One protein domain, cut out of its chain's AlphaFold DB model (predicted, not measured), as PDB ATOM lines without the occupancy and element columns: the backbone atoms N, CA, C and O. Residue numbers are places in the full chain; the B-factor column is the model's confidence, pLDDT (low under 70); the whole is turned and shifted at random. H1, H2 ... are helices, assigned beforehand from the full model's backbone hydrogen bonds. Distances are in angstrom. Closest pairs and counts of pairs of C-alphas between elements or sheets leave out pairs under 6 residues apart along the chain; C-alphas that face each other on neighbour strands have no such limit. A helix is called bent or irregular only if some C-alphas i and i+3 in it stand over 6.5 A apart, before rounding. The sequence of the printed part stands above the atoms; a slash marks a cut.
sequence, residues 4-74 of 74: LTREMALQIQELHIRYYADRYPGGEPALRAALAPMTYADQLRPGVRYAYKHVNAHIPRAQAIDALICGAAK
ATOM      1  N   LEU A   4     203.598 197.748 187.288       94.12
ATOM      2  CA  LEU A   4     204.252 198.709 188.180       94.12
ATOM      3  C   LEU A   4     205.747 198.403 188.264       94.12
ATOM      4  O   LEU A   4     206.146 197.245 188.128       94.12
ATOM      5  N   THR A   5     206.560 199.431 188.496       96.50
ATOM      6  CA  THR A   5     207.960 199.242 188.895       96.50
ATOM      7  C   THR A   5     208.062 199.047 190.405       96.50
ATOM      8  O   THR A   5     207.109 199.319 191.145       96.50
ATOM      9  N   ARG A   6     209.232 198.601 190.873       95.62
ATOM     10  CA  ARG A   6     209.560 198.500 192.302       95.62
ATOM     11  C   ARG A   6     209.352 199.829 193.032       95.62
ATOM     12  O   ARG A   6     208.729 199.863 194.085       95.62
ATOM     13  N   GLU A   7     209.831 200.925 192.456       96.50
ATOM     14  CA  GLU A   7     209.784 202.259 193.062       96.50
ATOM     15  C   GLU A   7     208.339 202.744 193.223       96.50
ATOM     16  O   GLU A   7     207.944 203.185 194.301       96.50
ATOM     17  N   MET A   8     207.518 202.574 192.181       96.12
ATOM     18  CA  MET A   8     206.089 202.890 192.248       96.12
ATOM     19  C   MET A   8     205.381 202.033 193.301       96.12
ATOM     20  O   MET A   8     204.511 202.513 194.021       96.12
ATOM     21  N   ALA A   9     205.737 200.751 193.398       95.19
ATOM     22  CA  ALA A   9     205.142 199.849 194.372       95.19
ATOM     23  C   ALA A   9     205.464 200.249 195.817       95.19
ATOM     24  O   ALA A   9     204.557 200.234 196.648       95.19
ATOM     25  N   LEU A  10     206.707 200.660 196.088       95.69
ATOM     26  CA  LEU A  10     207.128 201.198 197.384       95.69
ATOM     27  C   LEU A  10     206.404 202.508 197.717       95.69
ATOM     28  O   LEU A  10     205.899 202.661 198.824       95.69
ATOM     29  N   GLN A  11     206.265 203.423 196.753       96.38
ATOM     30  CA  GLN A  11     205.491 204.657 196.947       96.38
ATOM     31  C   GLN A  11     204.023 204.365 197.277       96.38
ATOM     32  O   GLN A  11     203.443 204.984 198.166       96.38
ATOM     33  N   ILE A  12     203.413 203.395 196.596       95.38
ATOM     34  CA  ILE A  12     202.035 202.982 196.884       95.38
ATOM     35  C   ILE A  12     201.938 202.318 198.266       95.38
ATOM     36  O   ILE A  12     200.961 202.541 198.977       95.38
ATOM     37  N   GLN A  13     202.915 201.493 198.652       95.50
ATOM     38  CA  GLN A  13     202.964 200.911 199.994       95.50
ATOM     39  C   GLN A  13     203.020 202.010 201.059       95.50
ATOM     40  O   GLN A  13     202.239 201.963 202.001       95.50
ATOM     41  N   GLU A  14     203.857 203.027 200.866       96.12
ATOM     42  CA  GLU A  14     203.966 204.181 201.758       96.12
ATOM     43  C   GLU A  14     202.641 204.953 201.888       96.12
ATOM     44  O   GLU A  14     202.215 205.279 202.995       96.12
ATOM     45  N   LEU A  15     201.942 205.194 200.774       96.12
ATOM     46  CA  LEU A  15     200.618 205.828 200.798       96.12
ATOM     47  C   LEU A  15     199.599 204.995 201.582       96.12
ATOM     48  O   LEU A  15     198.815 205.547 202.352       96.12
ATOM     49  N   HIS A  16     199.621 203.673 201.414       95.69
ATOM     50  CA  HIS A  16     198.748 202.794 202.181       95.69
ATOM     51  C   HIS A  16     199.115 202.778 203.662       95.69
ATOM     52  O   HIS A  16     198.212 202.856 204.483       95.69
ATOM     53  N   ILE A  17     200.402 202.730 204.019       94.81
ATOM     54  CA  ILE A  17     200.838 202.796 205.421       94.81
ATOM     55  C   ILE A  17     200.222 204.020 206.103       94.81
ATOM     56  O   ILE A  17     199.614 203.879 207.158       94.81
ATOM     57  N   ARG A  18     200.291 205.192 205.465       95.19
ATOM     58  CA  ARG A  18     199.696 206.428 205.999       95.19
ATOM     59  C   ARG A  18     198.176 206.359 206.077       95.19
ATOM     60  O   ARG A  18     197.601 206.724 207.091       95.19
ATOM     61  N   TYR A  19     197.524 205.863 205.023       94.81
ATOM     62  CA  TYR A  19     196.064 205.726 204.987       94.81
ATOM     63  C   TYR A  19     195.527 204.796 206.087       94.81
ATOM     64  O   TYR A  19     194.440 205.011 206.620       94.81
ATOM     65  N   TYR A  20     196.286 203.754 206.419       93.44
ATOM     66  CA  TYR A  20     195.899 202.714 207.365       93.44
ATOM     67  C   TYR A  20     196.463 202.908 208.777       93.44
ATOM     68  O   TYR A  20     196.061 202.177 209.682       93.44
ATOM     69  N   ALA A  21     197.348 203.887 208.976       92.94
ATOM     70  CA  ALA A  21     198.038 204.144 210.236       92.94
ATOM     71  C   ALA A  21     197.069 204.245 211.421       92.94
ATOM     72  O   ALA A  21     197.241 203.533 212.405       92.94
ATOM     73  N   ASP A  22     196.006 205.041 211.293       92.62
ATOM     74  CA  ASP A  22     195.031 205.283 212.369       92.62
ATOM     75  C   ASP A  22     194.238 204.031 212.777       92.62
ATOM     76  O   ASP A  22     193.626 203.992 213.844       92.62
ATOM     77  N   ARG A  23     194.225 203.000 211.926       91.12
ATOM     78  CA  ARG A  23     193.500 201.743 212.158       91.12
ATOM     79  C   ARG A  23     194.391 200.640 212.721       91.12
ATOM     80  O   ARG A  23     193.874 199.590 213.093       91.12
ATOM     81  N   TYR A  24     195.705 200.846 212.757       90.81
ATOM     82  CA  TYR A  24     196.657 199.852 213.235       90.81
ATOM     83  C   TYR A  24     197.114 200.185 214.666       90.81
ATOM     84  O   TYR A  24     197.526 201.320 214.924       90.81
ATOM     85  N   PRO A  25     197.085 199.232 215.615       89.56
ATOM     86  CA  PRO A  25     197.610 199.459 216.959       89.56
ATOM     87  C   PRO A  25     199.079 199.906 216.920       89.56
ATOM     88  O   PRO A  25     199.937 199.219 216.368       89.56
ATOM     89  N   GLY A  26     199.374 201.072 217.499       89.69
ATOM     90  CA  GLY A  26     200.712 201.676 217.455       89.69
ATOM     91  C   GLY A  26     200.994 202.537 216.214       89.69
ATOM     92  O   GLY A  26     202.126 202.994 216.040       89.69
ATOM     93  N   GLY A  27     199.984 202.793 215.379       93.31
ATOM     94  CA  GLY A  27     200.041 203.774 214.300       93.31
ATOM     95  C   GLY A  27     200.971 203.395 213.147       93.31
ATOM     96  O   GLY A  27     201.327 202.232 212.938       93.31
ATOM     97  N   GLU A  28     201.404 204.413 212.404       95.19
ATOM     98  CA  GLU A  28     202.332 204.270 211.276       95.19
ATOM     99  C   GLU A  28     203.647 203.542 211.638       95.19
ATOM    100  O   GLU A  28     204.030 202.638 210.889       95.19
ATOM    101  N   PRO A  29     204.347 203.852 212.753       95.00
ATOM    102  CA  PRO A  29     205.609 203.187 213.082       95.00
ATOM    103  C   PRO A  29     205.451 201.678 213.288       95.00
ATOM    104  O   PRO A  29     206.264 200.896 212.788       95.00
ATOM    105  N   ALA A  30     204.385 201.265 213.978       93.25
ATOM    106  CA  ALA A  30     204.100 199.855 214.219       93.25
ATOM    107  C   ALA A  30     203.704 199.132 212.926       93.25
ATOM    108  O   ALA A  30     204.171 198.020 212.673       93.25
ATOM    109  N   LEU A  31     202.909 199.780 212.069       94.12
ATOM    110  CA  LEU A  31     202.531 199.219 210.775       94.12
ATOM    111  C   LEU A  31     203.747 199.061 209.849       94.12
ATOM    112  O   LEU A  31     203.914 198.021 209.209       94.12
ATOM    113  N   ARG A  32     204.646 200.052 209.815       94.94
ATOM    114  CA  ARG A  32     205.901 199.971 209.054       94.94
ATOM    115  C   ARG A  32     206.775 198.816 209.547       94.94
ATOM    116  O   ARG A  32     207.291 198.058 208.728       94.94
ATOM    117  N   ALA A  33     206.901 198.652 210.865       93.94
ATOM    118  CA  ALA A  33     207.649 197.547 211.461       93.94
ATOM    119  C   ALA A  33     207.037 196.176 211.122       93.94
ATOM    120  O   ALA A  33     207.776 195.241 210.821       93.94
ATOM    121  N   ALA A  34     205.705 196.063 211.100       92.25
ATOM    122  CA  ALA A  34     205.007 194.829 210.734       92.25
ATOM    123  C   ALA A  34     205.186 194.454 209.251       92.25
ATOM    124  O   ALA A  34     205.303 193.277 208.917       92.25
ATOM    125  N   LEU A  35     205.243 195.446 208.355       92.94
ATOM    126  CA  LEU A  35     205.415 195.221 206.914       92.94
ATOM    127  C   LEU A  35     206.870 194.980 206.495       92.94
ATOM    128  O   LEU A  35     207.099 194.337 205.467       92.94
ATOM    129  N   ALA A  36     207.846 195.483 207.252       92.81
ATOM    130  CA  ALA A  36     209.270 195.341 206.948       92.81
ATOM    131  C   ALA A  36     209.711 193.884 206.676       92.81
ATOM    132  O   ALA A  36     210.262 193.645 205.602       92.81
ATOM    133  N   PRO A  37     209.422 192.885 207.540       92.25
ATOM    134  CA  PRO A  37     209.813 191.495 207.286       92.25
ATOM    135  C   PRO A  37     209.050 190.837 206.125       92.25
ATOM    136  O   PRO A  37     209.419 189.756 205.683       92.25
ATOM    137  N   MET A  38     207.979 191.461 205.628       91.38
ATOM    138  CA  MET A  38     207.184 190.966 204.501       91.38
ATOM    139  C   MET A  38     207.536 191.666 203.179       91.38
ATOM    140  O   MET A  38     206.985 191.313 202.137       91.38
ATOM    141  N   THR A  39     208.418 192.671 203.211       93.38
ATOM    142  CA  THR A  39     208.771 193.490 202.047       93.38
ATOM    143  C   THR A  39     210.128 193.064 201.490       93.38
ATOM    144  O   THR A  39     211.176 193.391 202.034       93.38
ATOM    145  N   TYR A  40     210.108 192.381 200.351       94.25
ATOM    146  CA  TYR A  40     211.269 191.853 199.631       94.25
ATOM    147  C   TYR A  40     211.535 192.640 198.341       94.25
ATOM    148  O   TYR A  40     211.678 192.070 197.257       94.25
ATOM    149  N   ALA A  41     211.570 193.971 198.436       92.81
ATOM    150  CA  ALA A  41     211.691 194.849 197.272       92.81
ATOM    151  C   ALA A  41     212.977 194.614 196.456       92.81
ATOM    152  O   ALA A  41     212.962 194.804 195.241       92.81
ATOM    153  N   ASP A  42     214.058 194.153 197.089       94.31
ATOM    154  CA  ASP A  42     215.339 193.864 196.426       94.31
ATOM    155  C   ASP A  42     215.288 192.668 195.465       94.31
ATOM    156  O   ASP A  42     216.155 192.520 194.607       94.31
ATOM    157  N   GLN A  43     214.241 191.840 195.544       94.06
ATOM    158  CA  GLN A  43     213.995 190.773 194.570       94.06
ATOM    159  C   GLN A  43     213.434 191.308 193.241       94.06
ATOM    160  O   GLN A  43     213.434 190.600 192.233       94.06
ATOM    161  N   LEU A  44     212.983 192.567 193.213       94.75
ATOM    162  CA  LEU A  44     212.540 193.252 192.004       94.75
ATOM    163  C   LEU A  44     213.666 194.137 191.464       94.75
ATOM    164  O   LEU A  44     214.268 194.930 192.187       94.75
ATOM    165  N   ARG A  45     213.929 194.048 190.160       95.44
ATOM    166  CA  ARG A  45     214.934 194.902 189.522       95.44
ATOM    167  C   ARG A  45     214.426 196.353 189.428       95.44
ATOM    168  O   ARG A  45     213.261 196.553 189.065       95.44
ATOM    169  N   PRO A  46     215.280 197.361 189.691       94.62
ATOM    170  CA  PRO A  46     214.923 198.769 189.532       94.62
ATOM    171  C   PRO A  46     214.430 199.077 188.112       94.62
ATOM    172  O   PRO A  46     215.003 198.582 187.140       94.62
ATOM    173  N   GLY A  47     213.372 199.881 187.978       93.62
ATOM    174  CA  GLY A  47     212.849 200.330 186.676       93.62
ATOM    175  C   GLY A  47     212.160 199.262 185.809       93.62
ATOM    176  O   GLY A  47     211.512 199.608 184.820       93.62
ATOM    177  N   VAL A  48     212.229 197.976 186.175       96.12
ATOM    178  CA  VAL A  48     211.538 196.898 185.453       96.12
ATOM    179  C   VAL A  48     210.055 196.900 185.811       96.12
ATOM    180  O   VAL A  48     209.673 197.001 186.977       96.12
ATOM    181  N   ARG A  49     209.200 196.787 184.791       95.81
ATOM    182  CA  ARG A  49     207.748 196.701 184.958       95.81
ATOM    183  C   ARG A  49     207.329 195.259 185.192       95.81
ATOM    184  O   ARG A  49     207.559 194.395 184.350       95.81
ATOM    185  N   TYR A  50     206.634 195.032 186.294       94.94
ATOM    186  CA  TYR A  50     206.086 193.734 186.660       94.94
ATOM    187  C   TYR A  50     204.563 193.785 186.699       94.94
ATOM    188  O   TYR A  50     203.955 194.832 186.938       94.94
ATOM    189  N   ALA A  51     203.930 192.631 186.498       94.50
ATOM    190  CA  ALA A  51     202.505 192.474 186.741       94.50
ATOM    191  C   ALA A  51     202.174 192.790 188.205       94.50
ATOM    192  O   ALA A  51     202.898 192.370 189.108       94.50
ATOM    193  N   TYR A  52     201.037 193.444 188.449       89.56
ATOM    194  CA  TYR A  52     200.585 193.783 189.804       89.56
ATOM    195  C   TYR A  52     200.641 192.598 190.789       89.56
ATOM    196  O   TYR A  52     201.108 192.759 191.914       89.56
ATOM    197  N   LYS A  53     200.213 191.403 190.351       90.56
ATOM    198  CA  LYS A  53     200.227 190.178 191.169       90.56
ATOM    199  C   LYS A  53     201.639 189.774 191.595       90.56
ATOM    200  O   LYS A  53     201.831 189.382 192.736       90.56
ATOM    201  N   HIS A  54     202.607 189.898 190.687       93.88
ATOM    202  CA  HIS A  54     204.002 189.586 190.974       93.88
ATOM    203  C   HIS A  54     204.569 190.586 191.983       93.88
ATOM    204  O   HIS A  54     205.097 190.187 193.008       93.88
ATOM    205  N   VAL A  55     204.344 191.885 191.765       93.25
ATOM    206  CA  VAL A  55     204.776 192.931 192.704       93.25
ATOM    207  C   VAL A  55     204.204 192.721 194.105       93.25
ATOM    208  O   VAL A  55     204.942 192.840 195.074       93.25
ATOM    209  N   ASN A  56     202.917 192.381 194.232       89.12
ATOM    210  CA  ASN A  56     202.276 192.157 195.534       89.12
ATOM    211  C   ASN A  56     202.869 191.000 196.339       89.12
ATOM    212  O   ASN A  56     202.762 191.021 197.560       89.12
ATOM    213  N   ALA A  57     203.459 190.006 195.675       91.38
ATOM    214  CA  ALA A  57     204.139 188.912 196.361       91.38
ATOM    215  C   ALA A  57     205.435 189.377 197.049       91.38
ATOM    216  O   ALA A  57     205.875 188.745 198.002       91.38
ATOM    217  N   HIS A  58     206.023 190.486 196.585       94.38
ATOM    218  CA  HIS A  58     207.266 191.043 197.121       94.38
ATOM    219  C   HIS A  58     207.052 192.313 197.949       94.38
ATOM    220  O   HIS A  58     207.846 192.601 198.834       94.38
ATOM    221  N   ILE A  59     206.021 193.107 197.660       94.88
ATOM    222  CA  ILE A  59     205.748 194.382 198.330       94.88
ATOM    223  C   ILE A  59     204.282 194.371 198.786       94.88
ATOM    224  O   ILE A  59     203.388 194.613 197.961       94.88
ATOM    225  N   PRO A  60     204.006 194.073 200.071       92.62
ATOM    226  CA  PRO A  60     202.653 194.029 200.611       92.62
ATOM    227  C   PRO A  60     202.016 195.423 200.592       92.62
ATOM    228  O   PRO A  60     202.624 196.416 200.989       92.62
ATOM    229  N   ARG A  61     200.779 195.501 200.100       91.69
ATOM    230  CA  ARG A  61     199.991 196.738 199.908       91.69
ATOM    231  C   ARG A  61     198.559 196.521 200.417       91.69
ATOM    232  O   ARG A  61     198.323 195.508 201.059       91.69
ATOM    233  N   ALA A  62     197.626 197.434 200.113       88.44
ATOM    234  CA  ALA A  62     196.213 197.457 200.538       88.44
ATOM    235  C   ALA A  62     195.658 196.141 201.116       88.44
ATOM    236  O   ALA A  62     195.533 196.040 202.324       88.44
ATOM    237  N   GLN A  63     195.434 195.100 200.302       87.31
ATOM    238  CA  GLN A  63     194.832 193.841 200.778       87.31
ATOM    239  C   GLN A  63     195.626 193.142 201.899       87.31
ATOM    240  O   GLN A  63     195.034 192.579 202.814       87.31
ATOM    241  N   ALA A  64     196.958 193.159 201.834       87.62
ATOM    242  CA  ALA A  64     197.806 192.578 202.875       87.62
ATOM    243  C   ALA A  64     197.800 193.436 204.150       87.62
ATOM    244  O   ALA A  64     197.801 192.895 205.251       87.62
ATOM    245  N   ILE A  65     197.748 194.763 204.002       90.19
ATOM    246  CA  ILE A  65     197.650 195.704 205.128       90.19
ATOM    247  C   ILE A  65     196.282 195.584 205.812       90.19
ATOM    248  O   ILE A  65     196.216 195.505 207.034       90.19
ATOM    249  N   ASP A  66     195.202 195.479 205.038       90.19
ATOM    250  CA  ASP A  66     193.855 195.209 205.545       90.19
ATOM    251  C   ASP A  66     193.803 193.878 206.301       90.19
ATOM    252  O   ASP A  66     193.239 193.811 207.390       90.19
ATOM    253  N   ALA A  67     194.433 192.824 205.771       88.62
ATOM    254  CA  ALA A  67     194.515 191.538 206.461       88.62
ATOM    255  C   ALA A  67     195.259 191.642 207.804       88.62
ATOM    256  O   ALA A  67     194.833 191.022 208.778       88.62
ATOM    257  N   LEU A  68     196.325 192.449 207.878       86.75
ATOM    258  CA  LEU A  68     197.029 192.729 209.134       86.75
ATOM    259  C   LEU A  68     196.141 193.486 210.126       86.75
ATOM    260  O   LEU A  68     196.098 193.113 211.293       86.75
ATOM    261  N   ILE A  69     195.397 194.499 209.675       87.94
ATOM    262  CA  ILE A  69     194.478 195.262 210.537       87.94
ATOM    263  C   ILE A  69     193.344 194.376 211.056       87.94
ATOM    264  O   ILE A  69     193.103 194.315 212.259       87.94
ATOM    265  N   CYS A  70     192.655 193.662 210.164       84.44
ATOM    266  CA  CYS A  70     191.546 192.786 210.539       84.44
ATOM    267  C   CYS A  70     192.005 191.594 211.393       84.44
ATOM    268  O   CYS A  70     191.229 191.099 212.209       84.44
ATOM    269  N   GLY A  71     193.242 191.123 211.207       74.38
ATOM    270  CA  GLY A  71     193.847 190.070 212.020       74.38
ATOM    271  C   GLY A  71     194.309 190.549 213.398       74.38
ATOM    272  O   GLY A  71     194.170 189.800 214.356       74.38
ATOM    273  N   ALA A  72     194.802 191.787 213.510       60.19
ATOM    274  CA  ALA A  72     195.228 192.399 214.772       60.19
ATOM    275  C   ALA A  72     194.060 192.786 215.699       60.19
ATOM    276  O   ALA A  72     194.272 193.036 216.880       60.19
ATOM    277  N   ALA A  73     192.832 192.849 215.174       56.84
ATOM    278  CA  ALA A  73     191.617 193.157 215.932       56.84
ATOM    279  C   ALA A  73     190.994 191.939 216.662       56.84
ATOM    280  O   ALA A  73     189.855 192.033 217.124       56.84
ATOM    281  N   LYS A  74     191.701 190.804 216.738       44.28
ATOM    282  CA  LYS A  74     191.318 189.596 217.493       44.28
ATOM    283  C   LYS A  74     192.280 189.355 218.645       44.28
ATOM    284  O   LYS A  74     191.785 188.886 219.692       44.28
TER     285      LYS A  74
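Overview. This is residues 4 to 74 of the 74 residues of an uncharacterized protein of Formivibrio citricus (UniProt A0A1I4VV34). What does the model look like? It is a rod of helices: the long H1 runs lengthwise, H2 folds back from its last part as a helical hairpin, and H4 runs beside H1 the same way. From H2, residues 39 to 51, with no named element, lead back to H3, a short helix near the early part of H1. What is it made of? The printed part has 71 residues with four named helices, H1, H2, H3 and H4 in chain order, and no named strand; its class is all helix. It is compact, with a radius of gyration of the C-alphas of 12.1 A, and spans 37 by 18 by 18 A.

Arrangement. Which helix comes first, and what follows it? H1, residues 6 to 23, has a kink of 26 degrees near residue 17 and is irregular, with C-alphas 19 and 22 7.5 A apart. With its residues 17 to 22 alone it touches residues 27 to 32 of H2, residues 27 to 38; the closest C-alphas, of Ala 21 and Glu 28, are 4.4 A apart. They form a helical hairpin, at a steep tilt of 42 degrees, opposite ways. Where do the later helices stand? H3, residues 52 to 58, is close to H1 but not clearly touching it, about perpendicular at 76 degrees, with the closest C-alphas, of Ala 9 and Val 55, 7.1 A apart. H4, residues 62 to 72, touches H1 at His 16 and Ala 62, whose C-alphas are the closest at 6.1 A; they run the same way at a shallow tilt of 34 degrees, only just short of steep. H3 and H4 are apart. How do the backbones run? H2 is only just irregular, with C-alphas 34 and 37 6.8 A apart. In H4 every O i to N i+4 pair is within hydrogen-bond range, against 12 of 14 in H1, 6 of 8 in H2 and 2 of 3 in H3.

Along the chain. Where does H1 lie? C-alpha 6 is at (209.560, 198.500, 192.302), and H1 measures 25.7 A from first to last C-alpha. How long are the others, and where does H4 end? H2 measures 17.6 A, H3 10.3 A and H4 15.1 A, and C-alpha 72 is at (195.228, 192.399, 214.772).

Size, cuts and confidence. How far does it reach? The two C-alphas farthest apart, those of Gly 47 and Lys 74, are 39.1 A apart. Which links are long, and is there a cut? H2 to H3 is a long link of 13 residues; H1 to H2 and H3 to H4 are tight links. The printed part has no cut. Where is confidence low? The mean pLDDT of the printed part is 91.1, and residues 72 to 74 are under 70.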